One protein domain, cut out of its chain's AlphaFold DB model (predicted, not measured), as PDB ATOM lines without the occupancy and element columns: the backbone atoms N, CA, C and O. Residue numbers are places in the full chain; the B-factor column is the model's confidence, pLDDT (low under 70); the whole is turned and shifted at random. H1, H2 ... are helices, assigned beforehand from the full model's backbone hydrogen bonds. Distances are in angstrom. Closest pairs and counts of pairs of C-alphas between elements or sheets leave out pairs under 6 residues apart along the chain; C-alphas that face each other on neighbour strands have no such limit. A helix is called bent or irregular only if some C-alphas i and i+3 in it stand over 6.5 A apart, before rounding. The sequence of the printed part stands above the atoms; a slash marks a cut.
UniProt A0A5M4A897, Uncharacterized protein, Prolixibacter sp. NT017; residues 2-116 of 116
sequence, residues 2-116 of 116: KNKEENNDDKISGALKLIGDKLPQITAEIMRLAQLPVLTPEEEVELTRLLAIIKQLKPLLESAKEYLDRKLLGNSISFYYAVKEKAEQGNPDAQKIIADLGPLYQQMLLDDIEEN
ATOM      1  N   LYS A   2     190.271 181.661 169.375       48.50
ATOM      2  CA  LYS A   2     189.309 182.263 168.415       48.50
ATOM      3  C   LYS A   2     189.164 181.546 167.051       48.50
ATOM      4  O   LYS A   2     188.046 181.318 166.613       48.50
ATOM      5  N   ASN A   3     190.257 181.061 166.447       53.88
ATOM      6  CA  ASN A   3     190.220 180.442 165.104       53.88
ATOM      7  C   ASN A   3     189.430 179.120 164.983       53.88
ATOM      8  O   ASN A   3     189.172 178.680 163.866       53.88
ATOM      9  N   LYS A   4     189.106 178.431 166.088       57.22
ATOM     10  CA  LYS A   4     188.332 177.173 166.030       57.22
ATOM     11  C   LYS A   4     186.822 177.409 166.040       57.22
ATOM     12  O   LYS A   4     186.102 176.611 165.456       57.22
ATOM     13  N   GLU A   5     186.362 178.478 166.687       59.56
ATOM     14  CA  GLU A   5     184.934 178.793 166.803       59.56
ATOM     15  C   GLU A   5     184.408 179.491 165.549       59.56
ATOM     16  O   GLU A   5     183.394 179.049 165.023       59.56
ATOM     17  N   GLU A   6     185.140 180.463 164.985       60.31
ATOM     18  CA  GLU A   6     184.788 181.080 163.686       60.31
ATOM     19  C   GLU A   6     184.669 180.028 162.570       60.31
ATOM     20  O   GLU A   6     183.726 180.027 161.788       60.31
ATOM     21  N   ASN A   7     185.578 179.049 162.558       66.19
ATOM     22  CA  ASN A   7     185.567 177.955 161.586       66.19
ATOM     23  C   ASN A   7     184.351 177.020 161.755       66.19
ATOM     24  O   ASN A   7     183.896 176.410 160.790       66.19
ATOM     25  N   ASN A   8     183.821 176.888 162.974       73.75
ATOM     26  CA  ASN A   8     182.625 176.087 163.230       73.75
ATOM     27  C   ASN A   8     181.345 176.844 162.859       73.75
ATOM     28  O   ASN A   8     180.452 176.238 162.267       73.75
ATOM     29  N   ASP A   9     181.281 178.148 163.129       78.50
ATOM     30  CA  ASP A   9     180.131 178.991 162.788       78.50
ATOM     31  C   ASP A   9     179.923 179.055 161.262       78.50
ATOM     32  O   ASP A   9     178.812 178.831 160.774       78.50
ATOM     33  N   ASP A  10     181.002 179.236 160.492       82.12
ATOM     34  CA  ASP A  10     180.956 179.244 159.022       82.12
ATOM     35  C   ASP A  10     180.497 177.898 158.443       82.12
ATOM     36  O   ASP A  10     179.728 177.843 157.479       82.12
ATOM     37  N   LYS A  11     180.931 176.789 159.052       83.12
ATOM     38  CA  LYS A  11     180.513 175.439 158.649       83.12
ATOM     39  C   LYS A  11     179.042 175.184 158.938       83.12
ATOM     40  O   LYS A  11     178.359 174.622 158.084       83.12
ATOM     41  N   ILE A  12     178.557 175.583 160.114       85.25
ATOM     42  CA  ILE A  12     177.148 175.429 160.495       85.25
ATOM     43  C   ILE A  12     176.271 176.284 159.581       85.25
ATOM     44  O   ILE A  12     175.306 175.775 159.017       85.25
ATOM     45  N   SER A  13     176.648 177.543 159.352       86.19
ATOM     46  CA  SER A  13     175.953 178.442 158.425       86.19
ATOM     47  C   SER A  13     175.905 177.873 157.000       86.19
ATOM     48  O   SER A  13     174.836 177.786 156.391       86.19
ATOM     49  N   GLY A  14     177.040 177.383 156.486       88.31
ATOM     50  CA  GLY A  14     177.110 176.735 155.176       88.31
ATOM     51  C   GLY A  14     176.244 175.474 155.077       88.31
ATOM     52  O   GLY A  14     175.554 175.278 154.075       88.31
ATOM     53  N   ALA A  15     176.233 174.640 156.120       87.88
ATOM     54  CA  ALA A  15     175.402 173.442 156.180       87.88
ATOM     55  C   ALA A  15     173.904 173.782 156.216       87.88
ATOM     56  O   ALA A  15     173.137 173.218 155.439       87.88
ATOM     57  N   LEU A  16     173.492 174.736 157.056       90.94
ATOM     58  CA  LEU A  16     172.101 175.189 157.150       90.94
ATOM     59  C   LEU A  16     171.613 175.801 155.838       90.94
ATOM     60  O   LEU A  16     170.496 175.511 155.416       90.94
ATOM     61  N   LYS A  17     172.459 176.579 155.153       92.31
ATOM     62  CA  LYS A  17     172.140 177.114 153.827       92.31
ATOM     63  C   LYS A  17     171.918 175.996 152.810       92.31
ATOM     64  O   LYS A  17     170.890 175.968 152.144       92.31
ATOM     65  N   LEU A  18     172.842 175.035 152.740       90.38
ATOM     66  CA  LEU A  18     172.718 173.896 151.830       90.38
ATOM     67  C   LEU A  18     171.449 173.077 152.104       90.38
ATOM     68  O   LEU A  18     170.792 172.619 151.169       90.38
ATOM     69  N   ILE A  19     171.107 172.894 153.382       91.25
ATOM     70  CA  ILE A  19     169.869 172.236 153.797       91.25
ATOM     71  C   ILE A  19     168.657 173.058 153.351       91.25
ATOM     72  O   ILE A  19     167.763 172.493 152.728       91.25
ATOM     73  N   GLY A  20     168.643 174.367 153.603       90.56
ATOM     74  CA  GLY A  20     167.569 175.269 153.180       90.56
ATOM     75  C   GLY A  20     167.332 175.259 151.667       90.56
ATOM     76  O   GLY A  20     166.185 175.270 151.234       90.56
ATOM     77  N   ASP A  21     168.395 175.144 150.869       92.94
ATOM     78  CA  ASP A  21     168.308 175.097 149.404       92.94
ATOM     79  C   ASP A  21     167.792 173.740 148.878       92.94
ATOM     80  O   ASP A  21     167.080 173.676 147.870       92.94
ATOM     81  N   LYS A  22     168.159 172.629 149.538       90.88
ATOM     82  CA  LYS A  22     167.850 171.258 149.079       90.88
ATOM     83  C   LYS A  22     166.564 170.683 149.658       90.88
ATOM     84  O   LYS A  22     165.898 169.899 148.982       90.88
ATOM     85  N   LEU A  23     166.216 171.035 150.892       92.31
ATOM     86  CA  LEU A  23     165.059 170.487 151.593       92.31
ATOM     87  C   LEU A  23     163.743 170.701 150.822       92.31
ATOM     88  O   LEU A  23     163.011 169.724 150.680       92.31
ATOM     89  N   PRO A  24     163.464 171.878 150.221       94.00
ATOM     90  CA  PRO A  24     162.256 172.072 149.418       94.00
ATOM     91  C   PRO A  24     162.167 171.121 148.222       94.00
ATOM     92  O   PRO A  24     161.089 170.625 147.912       94.00
ATOM     93  N   GLN A  25     163.301 170.830 147.574       94.31
ATOM     94  CA  GLN A  25     163.362 169.922 146.424       94.31
ATOM     95  C   GLN A  25     163.072 168.479 146.855       94.31
ATOM     96  O   GLN A  25     162.287 167.787 146.215       94.31
ATOM     97  N   ILE A  26     163.656 168.050 147.980       94.12
ATOM     98  CA  ILE A  26     163.409 166.727 148.567       94.12
ATOM     99  C   ILE A  26     161.937 166.588 148.971       94.12
ATOM    100  O   ILE A  26     161.306 165.583 148.657       94.12
ATOM    101  N   THR A  27     161.372 167.595 149.640       93.75
ATOM    102  CA  THR A  27     159.962 167.585 150.046       93.75
ATOM    103  C   THR A  27     159.030 167.553 148.839       93.75
ATOM    104  O   THR A  27     158.077 166.777 148.843       93.75
ATOM    105  N   ALA A  28     159.312 168.336 147.794       96.19
ATOM    106  CA  ALA A  28     158.525 168.324 146.565       96.19
ATOM    107  C   ALA A  28     158.535 166.942 145.894       96.19
ATOM    108  O   ALA A  28     157.482 166.461 145.480       96.19
ATOM    109  N   GLU A  29     159.688 166.274 145.850       96.62
ATOM    110  CA  GLU A  29     159.803 164.941 145.254       96.62
ATOM    111  C   GLU A  29     159.088 163.867 146.085       96.62
ATOM    112  O   GLU A  29     158.362 163.043 145.531       96.62
ATOM    113  N   ILE A  30     159.191 163.922 147.419       96.44
ATOM    114  CA  ILE A  30     158.405 163.056 148.312       96.44
ATOM    115  C   ILE A  30     156.907 163.259 148.065       96.44
ATOM    116  O   ILE A  30     156.171 162.282 147.948       96.44
ATOM    117  N   MET A  31     156.447 164.511 147.969       96.19
ATOM    118  CA  MET A  31     155.038 164.815 147.701       96.19
ATOM    119  C   MET A  31     154.598 164.309 146.326       96.19
ATOM    120  O   MET A  31     153.501 163.767 146.215       96.19
ATOM    121  N   ARG A  32     155.441 164.452 145.297       97.31
ATOM    122  CA  ARG A  32     155.177 163.937 143.949       97.31
ATOM    123  C   ARG A  32     155.005 162.419 143.967       97.31
ATOM    124  O   ARG A  32     154.012 161.924 143.445       97.31
ATOM    125  N   LEU A  33     155.941 161.698 144.587       95.81
ATOM    126  CA  LEU A  33     155.901 160.239 144.707       95.81
ATOM    127  C   LEU A  33     154.689 159.778 145.529       95.81
ATOM    128  O   LEU A  33     153.959 158.891 145.105       95.81
ATOM    129  N   ALA A  34     154.398 160.432 146.655       92.69
ATOM    130  CA  ALA A  34     153.263 160.086 147.514       92.69
ATOM    131  C   ALA A  34     151.881 160.308 146.862       92.69
ATOM    132  O   ALA A  34     150.881 159.802 147.368       92.69
ATOM    133  N   GLN A  35     151.808 161.074 145.770       95.44
ATOM    134  CA  GLN A  35     150.578 161.300 145.002       95.44
ATOM    135  C   GLN A  35     150.364 160.272 143.883       95.44
ATOM    136  O   GLN A  35     149.292 160.258 143.275       95.44
ATOM    137  N   LEU A  36     151.355 159.424 143.588       94.75
ATOM    138  CA  LEU A  36     151.211 158.397 142.564       94.75
ATOM    139  C   LEU A  36     150.272 157.284 143.059       94.75
ATOM    140  O   LEU A  36     150.417 156.813 144.186       94.75
ATOM    141  N   PRO A  37     149.312 156.830 142.231       92.31
ATOM    142  CA  PRO A  37     148.367 155.788 142.628       92.31
ATOM    143  C   PRO A  37     149.034 154.415 142.803       92.31
ATOM    144  O   PRO A  37     148.538 153.586 143.562       92.31
ATOM    145  N   VAL A  38     150.137 154.172 142.090       94.81
ATOM    146  CA  VAL A  38     150.976 152.969 142.166       94.81
ATOM    147  C   VAL A  38     152.416 153.410 141.917       94.81
ATOM    148  O   VAL A  38     152.655 154.147 140.960       94.81
ATOM    149  N   LEU A  39     153.347 152.968 142.761       94.44
ATOM    150  CA  LEU A  39     154.781 153.218 142.611       94.44
ATOM    151  C   LEU A  39     155.450 152.047 141.885       94.44
ATOM    152  O   LEU A  39     155.068 150.891 142.084       94.44
ATOM    153  N   THR A  40     156.463 152.327 141.063       96.81
ATOM    154  CA  THR A  40     157.378 151.267 140.610       96.81
ATOM    155  C   THR A  40     158.321 150.848 141.747       96.81
ATOM    156  O   THR A  40     158.532 151.621 142.685       96.81
ATOM    157  N   PRO A  41     158.953 149.661 141.677       96.94
ATOM    158  CA  PRO A  41     159.950 149.254 142.670       96.94
ATOM    159  C   PRO A  41     161.079 150.282 142.854       96.94
ATOM    160  O   PRO A  41     161.546 150.510 143.969       96.94
ATOM    161  N   GLU A  42     161.510 150.939 141.777       96.38
ATOM    162  CA  GLU A  42     162.529 151.990 141.826       96.38
ATOM    163  C   GLU A  42     162.024 153.238 142.563       96.38
ATOM    164  O   GLU A  42     162.756 153.828 143.359       96.38
ATOM    165  N   GLU A  43     160.769 153.623 142.332       96.31
ATOM    166  CA  GLU A  43     160.129 154.754 143.003       96.31
ATOM    167  C   GLU A  43     159.888 154.482 144.496       96.31
ATOM    168  O   GLU A  43     160.053 155.385 145.316       96.31
ATOM    169  N   GLU A  44     159.569 153.241 144.878       96.19
ATOM    170  CA  GLU A  44     159.472 152.830 146.286       96.19
ATOM    171  C   GLU A  44     160.822 152.931 147.006       96.19
ATOM    172  O   GLU A  44     160.901 153.431 148.138       96.19
ATOM    173  N   VAL A  45     161.900 152.489 146.350       97.19
ATOM    174  CA  VAL A  45     163.267 152.598 146.880       97.19
ATOM    175  C   VAL A  45     163.662 154.064 147.044       97.19
ATOM    176  O   VAL A  45     164.184 154.444 148.098       97.19
ATOM    177  N   GLU A  46     163.383 154.901 146.045       95.88
ATOM    178  CA  GLU A  46     163.699 156.327 146.102       95.88
ATOM    179  C   GLU A  46     162.885 157.048 147.185       95.88
ATOM    180  O   GLU A  46     163.462 157.763 148.005       95.88
ATOM    181  N   LEU A  47     161.574 156.798 147.281       96.06
ATOM    182  CA  LEU A  47     160.731 157.363 148.336       96.06
ATOM    183  C   LEU A  47     161.248 156.978 149.728       96.06
ATOM    184  O   LEU A  47     161.389 157.833 150.606       96.06
ATOM    185  N   THR A  48     161.598 155.704 149.921       96.25
ATOM    186  CA  THR A  48     162.165 155.207 151.182       96.25
ATOM    187  C   THR A  48     163.478 155.914 151.517       96.25
ATOM    188  O   THR A  48     163.692 156.331 152.661       96.25
ATOM    189  N   ARG A  49     164.351 156.108 150.521       96.50
ATOM    190  CA  ARG A  49     165.627 156.818 150.672       96.50
ATOM    191  C   ARG A  49     165.416 158.279 151.070       96.50
ATOM    192  O   ARG A  49     166.059 158.749 152.009       96.50
ATOM    193  N   LEU A  50     164.515 158.990 150.394       95.88
ATOM    194  CA  LEU A  50     164.217 160.397 150.677       95.88
ATOM    195  C   LEU A  50     163.613 160.572 152.078       95.88
ATOM    196  O   LEU A  50     164.051 161.442 152.832       95.88
ATOM    197  N   LEU A  51     162.682 159.702 152.479       94.88
ATOM    198  CA  LEU A  51     162.117 159.705 153.832       94.88
ATOM    199  C   LEU A  51     163.182 159.434 154.905       94.88
ATOM    200  O   LEU A  51     163.179 160.080 155.955       94.88
ATOM    201  N   ALA A  52     164.125 158.523 154.644       95.00
ATOM    202  CA  ALA A  52     165.236 158.258 155.553       95.00
ATOM    203  C   ALA A  52     166.148 159.484 155.729       95.00
ATOM    204  O   ALA A  52     166.543 159.786 156.858       95.00
ATOM    205  N   ILE A  53     166.428 160.226 154.650       92.81
ATOM    206  CA  ILE A  53     167.196 161.481 154.708       92.81
ATOM    207  C   ILE A  53     166.491 162.499 155.611       92.81
ATOM    208  O   ILE A  53     167.119 163.045 156.517       92.81
ATOM    209  N   ILE A  54     165.185 162.716 155.426       92.00
ATOM    210  CA  ILE A  54     164.407 163.643 156.266       92.00
ATOM    211  C   ILE A  54     164.432 163.217 157.737       92.00
ATOM    212  O   ILE A  54     164.639 164.048 158.625       92.00
ATOM    213  N   LYS A  55     164.272 161.917 158.004       92.38
ATOM    214  CA  LYS A  55     164.288 161.371 159.365       92.38
ATOM    215  C   LYS A  55     165.624 161.607 160.073       92.38
ATOM    216  O   LYS A  55     165.627 161.882 161.268       92.38
ATOM    217  N   GLN A  56     166.740 161.510 159.353       91.38
ATOM    218  CA  GLN A  56     168.073 161.793 159.895       91.38
ATOM    219  C   GLN A  56     168.337 163.291 160.048       91.38
ATOM    220  O   GLN A  56     169.035 163.702 160.971       91.38
ATOM    221  N   LEU A  57     167.774 164.113 159.164       91.12
ATOM    222  CA  LEU A  57     167.997 165.552 159.159       91.12
ATOM    223  C   LEU A  57     167.309 166.262 160.329       91.12
ATOM    224  O   LEU A  57     167.868 167.207 160.880       91.12
ATOM    225  N   LYS A  58     166.119 165.802 160.728       87.50
ATOM    226  CA  LYS A  58     165.338 166.412 161.811       87.50
ATOM    227  C   LYS A  58     166.132 166.609 163.121       87.50
ATOM    228  O   LYS A  58     166.246 167.759 163.537       87.50
ATOM    229  N   PRO A  59     166.721 165.568 163.745       89.94
ATOM    230  CA  PRO A  59     167.465 165.750 164.995       89.94
ATOM    231  C   PRO A  59     168.702 166.640 164.819       89.94
ATOM    232  O   PRO A  59     169.069 167.372 165.731       89.94
ATOM    233  N   LEU A  60     169.331 166.633 163.637       88.50
ATOM    234  CA  LEU A  60     170.473 167.507 163.353       88.50
ATOM    235  C   LEU A  60     170.065 168.986 163.320       88.50
ATOM    236  O   LEU A  60     170.806 169.833 163.814       88.50
ATOM    237  N   LEU A  61     168.892 169.296 162.761       90.12
ATOM    238  CA  LEU A  61     168.341 170.652 162.761       90.12
ATOM    239  C   LEU A  61     167.936 171.103 164.168       90.12
ATOM    240  O   LEU A  61     168.185 172.252 164.521       90.12
ATOM    241  N   GLU A  62     167.367 170.207 164.975       89.44
ATOM    242  CA  GLU A  62     167.053 170.477 166.384       89.44
ATOM    243  C   GLU A  62     168.330 170.802 167.174       89.44
ATOM    244  O   GLU A  62     168.412 171.859 167.799       89.44
ATOM    245  N   SER A  63     169.385 169.990 167.041       86.94
ATOM    246  CA  SER A  63     170.681 170.274 167.674       86.94
ATOM    247  C   SER A  63     171.329 171.570 167.171       86.94
ATOM    248  O   SER A  63     171.937 172.303 167.951       86.94
ATOM    249  N   ALA A  64     171.215 171.881 165.875       88.12
ATOM    250  CA  ALA A  64     171.734 173.132 165.325       88.12
ATOM    251  C   ALA A  64     170.987 174.351 165.886       88.12
ATOM    252  O   ALA A  64     171.623 175.352 166.216       88.12
ATOM    253  N   LYS A  65     169.661 174.257 166.039       88.56
ATOM    254  CA  LYS A  65     168.848 175.290 166.688       88.56
ATOM    255  C   LYS A  65     169.303 175.507 168.131       88.56
ATOM    256  O   LYS A  65     169.629 176.631 168.487       88.56
ATOM    257  N   GLU A  66     169.396 174.445 168.928       86.94
ATOM    258  CA  GLU A  66     169.838 174.536 170.328       86.94
ATOM    259  C   GLU A  66     171.227 175.172 170.460       86.94
ATOM    260  O   GLU A  66     171.458 176.006 171.336       86.94
ATOM    261  N   TYR A  67     172.161 174.809 169.574       86.38
ATOM    262  CA  TYR A  67     173.488 175.414 169.541       86.38
ATOM    263  C   TYR A  67     173.429 176.926 169.285       86.38
ATOM    264  O   TYR A  67     174.071 177.701 169.999       86.38
ATOM    265  N   LEU A  68     172.658 177.345 168.276       85.75
ATOM    266  CA  LEU A  68     172.514 178.752 167.908       85.75
ATOM    267  C   LEU A  68     171.805 179.558 169.000       85.75
ATOM    268  O   LEU A  68     172.260 180.658 169.313       85.75
ATOM    269  N   ASP A  69     170.765 179.001 169.619       84.69
ATOM    270  CA  ASP A  69     170.038 179.635 170.722       84.69
ATOM    271  C   ASP A  69     170.970 179.881 171.917       84.69
ATOM    272  O   ASP A  69     171.050 180.999 172.428       84.69
ATOM    273  N   ARG A  70     171.777 178.883 172.307       84.69
ATOM    274  CA  ARG A  70     172.779 179.036 173.381       84.69
ATOM    275  C   ARG A  70     173.841 180.082 173.046       84.69
ATOM    276  O   ARG A  70     174.235 180.866 173.911       84.69
ATOM    277  N   LYS A  71     174.313 180.117 171.795       84.00
ATOM    278  CA  LYS A  71     175.256 181.142 171.313       84.00
ATOM    279  C   LYS A  71     174.642 182.538 171.390       84.00
ATOM    280  O   LYS A  71     175.301 183.466 171.858       84.00
ATOM    281  N   LEU A  72     173.395 182.690 170.945       84.50
ATOM    282  CA  LEU A  72     172.671 183.955 170.984       84.50
ATOM    283  C   LEU A  72     172.472 184.435 172.424       84.50
ATOM    284  O   LEU A  72     172.735 185.605 172.710       84.50
ATOM    285  N   LEU A  73     172.090 183.535 173.330       82.88
ATOM    286  CA  LEU A  73     171.962 183.829 174.754       82.88
ATOM    287  C   LEU A  73     173.297 184.312 175.343       82.88
ATOM    288  O   LEU A  73     173.371 185.408 175.898       82.88
ATOM    289  N   GLY A  74     174.382 183.556 175.140       83.06
ATOM    290  CA  GLY A  74     175.716 183.925 175.626       83.06
ATOM    291  C   GLY A  74     176.212 185.277 175.093       83.06
ATOM    292  O   GLY A  74     176.764 186.088 175.844       83.06
ATOM    293  N   ASN A  75     175.967 185.564 173.811       83.56
ATOM    294  CA  ASN A  75     176.286 186.856 173.203       83.56
ATOM    295  C   ASN A  75     175.440 187.997 173.788       83.56
ATOM    296  O   ASN A  75     175.970 189.079 174.039       83.56
ATOM    297  N   SER A  76     174.153 187.755 174.044       82.31
ATOM    298  CA  SER A  76     173.234 188.744 174.623       82.31
ATOM    299  C   SER A  76     173.625 189.100 176.058       82.31
ATOM    300  O   SER A  76     173.705 190.278 176.404       82.31
ATOM    301  N   ILE A  77     173.975 188.095 176.865       83.94
ATOM    302  CA  ILE A  77     174.505 188.278 178.223       83.94
ATOM    303  C   ILE A  77     175.814 189.081 178.185       83.94
ATOM    304  O   ILE A  77     175.977 190.051 178.926       83.94
ATOM    305  N   SER A  78     176.740 188.718 177.292       85.81
ATOM    306  CA  SER A  78     178.026 189.417 177.151       85.81
ATOM    307  C   SER A  78     177.842 190.884 176.750       85.81
ATOM    308  O   SER A  78     178.495 191.769 177.304       85.81
ATOM    309  N   PHE A  79     176.930 191.152 175.811       86.62
ATOM    310  CA  PHE A  79     176.568 192.507 175.410       86.62
ATOM    311  C   PHE A  79     176.004 193.304 176.590       86.62
ATOM    312  O   PHE A  79     176.479 194.407 176.853       86.62
ATOM    313  N   TYR A  80     175.054 192.733 177.334       86.38
ATOM    314  CA  TYR A  80     174.472 193.382 178.506       86.38
ATOM    315  C   TYR A  80     175.543 193.779 179.531       86.38
ATOM    316  O   TYR A  80     175.572 194.932 179.962       86.38
ATOM    317  N   TYR A  81     176.475 192.881 179.867       86.25
ATOM    318  CA  TYR A  81     177.564 193.198 180.799       86.25
ATOM    319  C   TYR A  81     178.494 194.298 180.278       86.25
ATOM    320  O   TYR A  81     178.849 195.199 181.038       86.25
ATOM    321  N   ALA A  82     178.837 194.282 178.988       88.38
ATOM    322  CA  ALA A  82     179.665 195.325 178.385       88.38
ATOM    323  C   ALA A  82     178.977 196.703 178.393       88.38
ATOM    324  O   ALA A  82     179.629 197.733 178.572       88.38
ATOM    325  N   VAL A  83     177.655 196.745 178.199       89.38
ATOM    326  CA  VAL A  83     176.877 197.987 178.320       89.38
ATOM    327  C   VAL A  83     176.783 198.413 179.784       89.38
ATOM    328  O   VAL A  83     176.967 199.592 180.081       89.38
ATOM    329  N   LYS A  84     176.563 197.476 180.710       89.12
ATOM    330  CA  LYS A  84     176.484 197.753 182.147       89.12
ATOM    331  C   LYS A  84     177.768 198.398 182.665       89.12
ATOM    332  O   LYS A  84     177.696 199.428 183.326       89.12
ATOM    333  N   GLU A  85     178.927 197.861 182.296       92.31
ATOM    334  CA  GLU A  85     180.229 198.425 182.668       92.31
ATOM    335  C   GLU A  85     180.375 199.881 182.184       92.31
ATOM    336  O   GLU A  85     180.774 200.766 182.938       92.31
ATOM    337  N   LYS A  86     179.971 200.172 180.940       92.06
ATOM    338  CA  LYS A  86     179.981 201.544 180.404       92.06
ATOM    339  C   LYS A  86     178.995 202.461 181.128       92.06
ATOM    340  O   LYS A  86     179.290 203.638 181.330       92.06
ATOM    341  N   ALA A  87     177.832 201.943 181.513       92.94
ATOM    342  CA  ALA A  87     176.830 202.696 182.257       92.94
ATOM    343  C   ALA A  87     177.340 203.082 183.658       92.94
ATOM    344  O   ALA A  87     177.150 204.221 184.091       92.94
ATOM    345  N   GLU A  88     178.044 202.164 184.329       93.06
ATOM    346  CA  GLU A  88     178.715 202.389 185.619       93.06
ATOM    347  C   GLU A  88     179.862 203.408 185.505       93.06
ATOM    348  O   GLU A  88     180.086 204.192 186.425       93.06
ATOM    349  N   GLN A  89     180.526 203.480 184.347       95.75
ATOM    350  CA  GLN A  89     181.519 204.513 184.017       95.75
ATOM    351  C   GLN A  89     180.900 205.885 183.678       95.75
ATOM    352  O   GLN A  89     181.619 206.819 183.323       95.75
ATOM    353  N   GLY A  90     179.575 206.032 183.778       93.44
ATOM    354  CA  GLY A  90     178.878 207.297 183.550       93.44
ATOM    355  C   GLY A  90     178.528 207.583 182.090       93.44
ATOM    356  O   GLY A  90     178.202 208.723 181.765       93.44
ATOM    357  N   ASN A  91     178.590 206.590 181.195       95.94
ATOM    358  CA  ASN A  91     178.164 206.774 179.809       95.94
ATOM    359  C   ASN A  91     176.620 206.880 179.727       95.94
ATOM    360  O   ASN A  91     175.935 205.900 180.037       95.94
ATOM    361  N   PRO A  92     176.058 208.023 179.286       93.00
ATOM    362  CA  PRO A  92     174.611 208.253 179.312       93.00
ATOM    363  C   PRO A  92     173.838 207.369 178.322       93.00
ATOM    364  O   PRO A  92     172.727 206.936 178.625       93.00
ATOM    365  N   ASP A  93     174.429 207.039 177.169       92.56
ATOM    366  CA  ASP A  93     173.799 206.148 176.187       92.56
ATOM    367  C   ASP A  93     173.702 204.720 176.736       92.56
ATOM    368  O   ASP A  93     172.664 204.071 176.633       92.56
ATOM    369  N   ALA A  94     174.762 204.245 177.389       90.38
ATOM    370  CA  ALA A  94     174.782 202.938 178.027       90.38
ATOM    371  C   ALA A  94     173.801 202.858 179.208       90.38
ATOM    372  O   ALA A  94     173.119 201.849 179.367       90.38
ATOM    373  N   GLN A  95     173.676 203.927 180.001       91.56
ATOM    374  CA  GLN A  95     172.683 204.009 181.079       91.56
ATOM    375  C   GLN A  95     171.255 203.905 180.547       91.56
ATOM    376  O   GLN A  95     170.445 203.175 181.117       91.56
ATOM    377  N   LYS A  96     170.960 204.579 179.429       92.44
ATOM    378  CA  LYS A  96     169.662 204.466 178.759       92.44
ATOM    379  C   LYS A  96     169.401 203.037 178.281       92.44
ATOM    380  O   LYS A  96     168.350 202.483 178.573       92.44
ATOM    381  N   ILE A  97     170.379 202.415 177.620       87.25
ATOM    382  CA  ILE A  97     170.255 201.032 177.139       87.25
ATOM    383  C   ILE A  97     170.016 200.058 178.307       87.25
ATOM    384  O   ILE A  97     169.182 199.168 178.187       87.25
ATOM    385  N   ILE A  98     170.687 200.223 179.451       88.94
ATOM    386  CA  ILE A  98     170.445 199.382 180.638       88.94
ATOM    387  C   ILE A  98     169.055 199.612 181.227       88.94
ATOM    388  O   ILE A  98     168.404 198.643 181.613       88.94
ATOM    389  N   ALA A  99     168.588 200.859 181.289       87.31
ATOM    390  CA  ALA A  99     167.239 201.159 181.762       87.31
ATOM    391  C   ALA A  99     166.168 200.502 180.873       87.31
ATOM    392  O   ALA A  99     165.211 199.932 181.394       87.31
ATOM    393  N   ASP A 100     166.375 200.520 179.555       86.31
ATOM    394  CA  ASP A 100     165.462 199.925 178.578       86.31
ATOM    395  C   ASP A 100     165.514 198.380 178.600       86.31
ATOM    396  O   ASP A 100     164.482 197.717 178.501       86.31
ATOM    397  N   LEU A 101     166.706 197.788 178.753       82.31
ATOM    398  CA  LEU A 101     166.910 196.331 178.720       82.31
ATOM    399  C   LEU A 101     166.723 195.630 180.071       82.31
ATOM    400  O   LEU A 101     166.549 194.412 180.102       82.31
ATOM    401  N   GLY A 102     166.767 196.364 181.183       77.75
ATOM    402  CA  GLY A 102     166.722 195.815 182.540       77.75
ATOM    403  C   GLY A 102     165.562 194.842 182.795       77.75
ATOM    404  O   GLY A 102     165.824 193.733 183.267       77.75
ATOM    405  N   PRO A 103     164.304 195.188 182.452       81.25
ATOM    406  CA  PRO A 103     163.161 194.294 182.646       81.25
ATOM    407  C   PRO A 103     163.259 192.996 181.833       81.25
ATOM    408  O   PRO A 103     162.991 191.920 182.359       81.25
ATOM    409  N   LEU A 104     163.695 193.085 180.572       76.31
ATOM    410  CA  LEU A 104     163.848 191.922 179.690       76.31
ATOM    411  C   LEU A 104     164.957 190.987 180.180       76.31
ATOM    412  O   LEU A 104     164.798 189.771 180.160       76.31
ATOM    413  N   TYR A 105     166.065 191.549 180.661       72.56
ATOM    414  CA  TYR A 105     167.160 190.771 181.231       72.56
ATOM    415  C   TYR A 105     166.747 190.057 182.526       72.56
ATOM    416  O   TYR A 105     167.099 188.899 182.728       72.56
ATOM    417  N   GLN A 106     165.981 190.723 183.396       73.44
ATOM    418  CA  GLN A 106     165.453 190.098 184.614       73.44
ATOM    419  C   GLN A 106     164.488 188.956 184.302       73.44
ATOM    420  O   GLN A 106     164.573 187.914 184.942       73.44
ATOM    421  N   GLN A 107     163.612 189.135 183.313       77.19
ATOM    422  CA  GLN A 107     162.708 188.079 182.868       77.19
ATOM    423  C   GLN A 107     163.481 186.883 182.301       77.19
ATOM    424  O   GLN A 107     163.267 185.762 182.737       77.19
ATOM    425  N   MET A 108     164.462 187.134 181.431       74.38
ATOM    426  CA  MET A 108     165.321 186.086 180.873       74.38
ATOM    427  C   MET A 108     166.058 185.290 181.963       74.38
ATOM    428  O   MET A 108     166.168 184.077 181.855       74.38
ATOM    429  N   LEU A 109     166.548 185.949 183.021       69.31
ATOM    430  CA  LEU A 109     167.181 185.260 184.152       69.31
ATOM    431  C   LEU A 109     166.203 184.404 184.965       69.31
ATOM    432  O   LEU A 109     166.628 183.411 185.546       69.31
ATOM    433  N   LEU A 110     164.934 184.805 185.064       71.44
ATOM    434  CA  LEU A 110     163.910 184.029 185.765       71.44
ATOM    435  C   LEU A 110     163.519 182.792 184.955       71.44
ATOM    436  O   LEU A 110     163.497 181.697 185.511       71.44
ATOM    437  N   ASP A 111     163.307 182.959 183.651       71.69
ATOM    438  CA  ASP A 111     162.959 181.863 182.746       71.69
ATOM    439  C   ASP A 111     164.075 180.791 182.719       71.69
ATOM    440  O   ASP A 111     163.800 179.599 182.819       71.69
ATOM    441  N   ASP A 112     165.351 181.205 182.705       63.16
ATOM    442  CA  ASP A 112     166.518 180.299 182.720       63.16
ATOM    443  C   ASP A 112     166.685 179.553 184.070       63.16
ATOM    444  O   ASP A 112     167.315 178.497 184.137       63.16
ATOM    445  N   ILE A 113     166.121 180.082 185.166       58.19
ATOM    446  CA  ILE A 113     166.077 179.413 186.481       58.19
ATOM    447  C   ILE A 113     164.916 178.414 186.554       58.19
ATOM    448  O   ILE A 113     165.067 177.374 187.188       58.19
ATOM    449  N   GLU A 114     163.771 178.722 185.941       54.59
ATOM    450  CA  GLU A 114     162.590 177.848 185.938       54.59
ATOM    451  C   GLU A 114     162.712 176.667 184.956       54.59
ATOM    452  O   GLU A 114     162.075 175.634 185.169       54.59
ATOM    453  N   GLU A 115     163.536 176.787 183.909       53.34
ATOM    454  CA  GLU A 115     163.827 175.698 182.961       53.34
ATOM    455  C   GLU A 115     164.931 174.714 183.427       53.34
ATOM    456  O   GLU A 115     165.142 173.692 182.765       53.34
ATOM    457  N   ASN A 116     165.608 174.972 184.558       41.78
ATOM    458  CA  ASN A 116     166.626 174.093 185.176       41.78
ATOM    459  C   ASN A 116     166.094 173.298 186.382       41.78
ATOM    460  O   ASN A 116     166.655 172.206 186.644       41.78
TER     461      ASN A 116
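What this domain is: This is residues 2 to 116 of the 116 residues of an uncharacterized protein of Prolixibacter sp. NT017 (UniProt A0A5M4A897). One very long helix, H2, makes the long axis of a rod, and at each end a bent helix, H1 or H3, folds back at a slant to it, with arm H1b packed on one end of H2 and arm H3a on the other; residues 2 to 8 and 110 to 116 stick out. The 115 printed residues, all helix in class, have H1, H2 and H3 in chain order and no named strand. The whole is extended, radius of gyration of the C-alphas 22.8 A, spanning 74 by 34 by 25 A.

How they stand to each other: Start at H2, residues 41 to 88, neither bent nor irregular, but only just: C-alphas 56 and 59 are 6.5 A apart. H1, residues 2 to 34, and H3, residues 92 to 114, each assigned as one helix by hydrogen bonds, are bent: C-alphas 21 and 24 are 6.8 A apart, 100 and 103 7.3 A. Residues 43 to 51 of H2 touch arm H1b, residues 24 to 34, in a hairpin at a shallow tilt of 32 degrees; the closest C-alphas, Leu 47 and Ile 30, are 6.1 A apart. Residues 80 to 88 touch H3a, residues 92 to 100, at a steep tilt of 53 degrees, closest C-alphas Ala 87 and Gln 95, 4.5 A. H1a, residues 2 to 21, is close to H2 but not clearly touching, closest C-alphas Ile 12 and Ala 64, 7.6 A; H3b, residues 103 to 114, is near H2. Every O i to N i+4 pair is within hydrogen-bond range in H1b, H3a and H3b, 15 of 16 in H1a and 42 of 44 in H2.

Where its parts are: Find C-alpha 41 at (159.950, 149.254, 142.670); H2 runs 70.9 A to C-alpha 88 at (178.715, 202.389, 185.619). H1a measures 29.2 A, H1b 15.1 A, H3a 12.4 A and H3b 16.8 A.

The domain as a whole: The C-alphas farthest apart, Thr 40 and Gly 90, are 73.8 A apart. The printed part has no cut and no long link; pLDDT is under 70 at residues 2 to 7, 109 and 112 to 116.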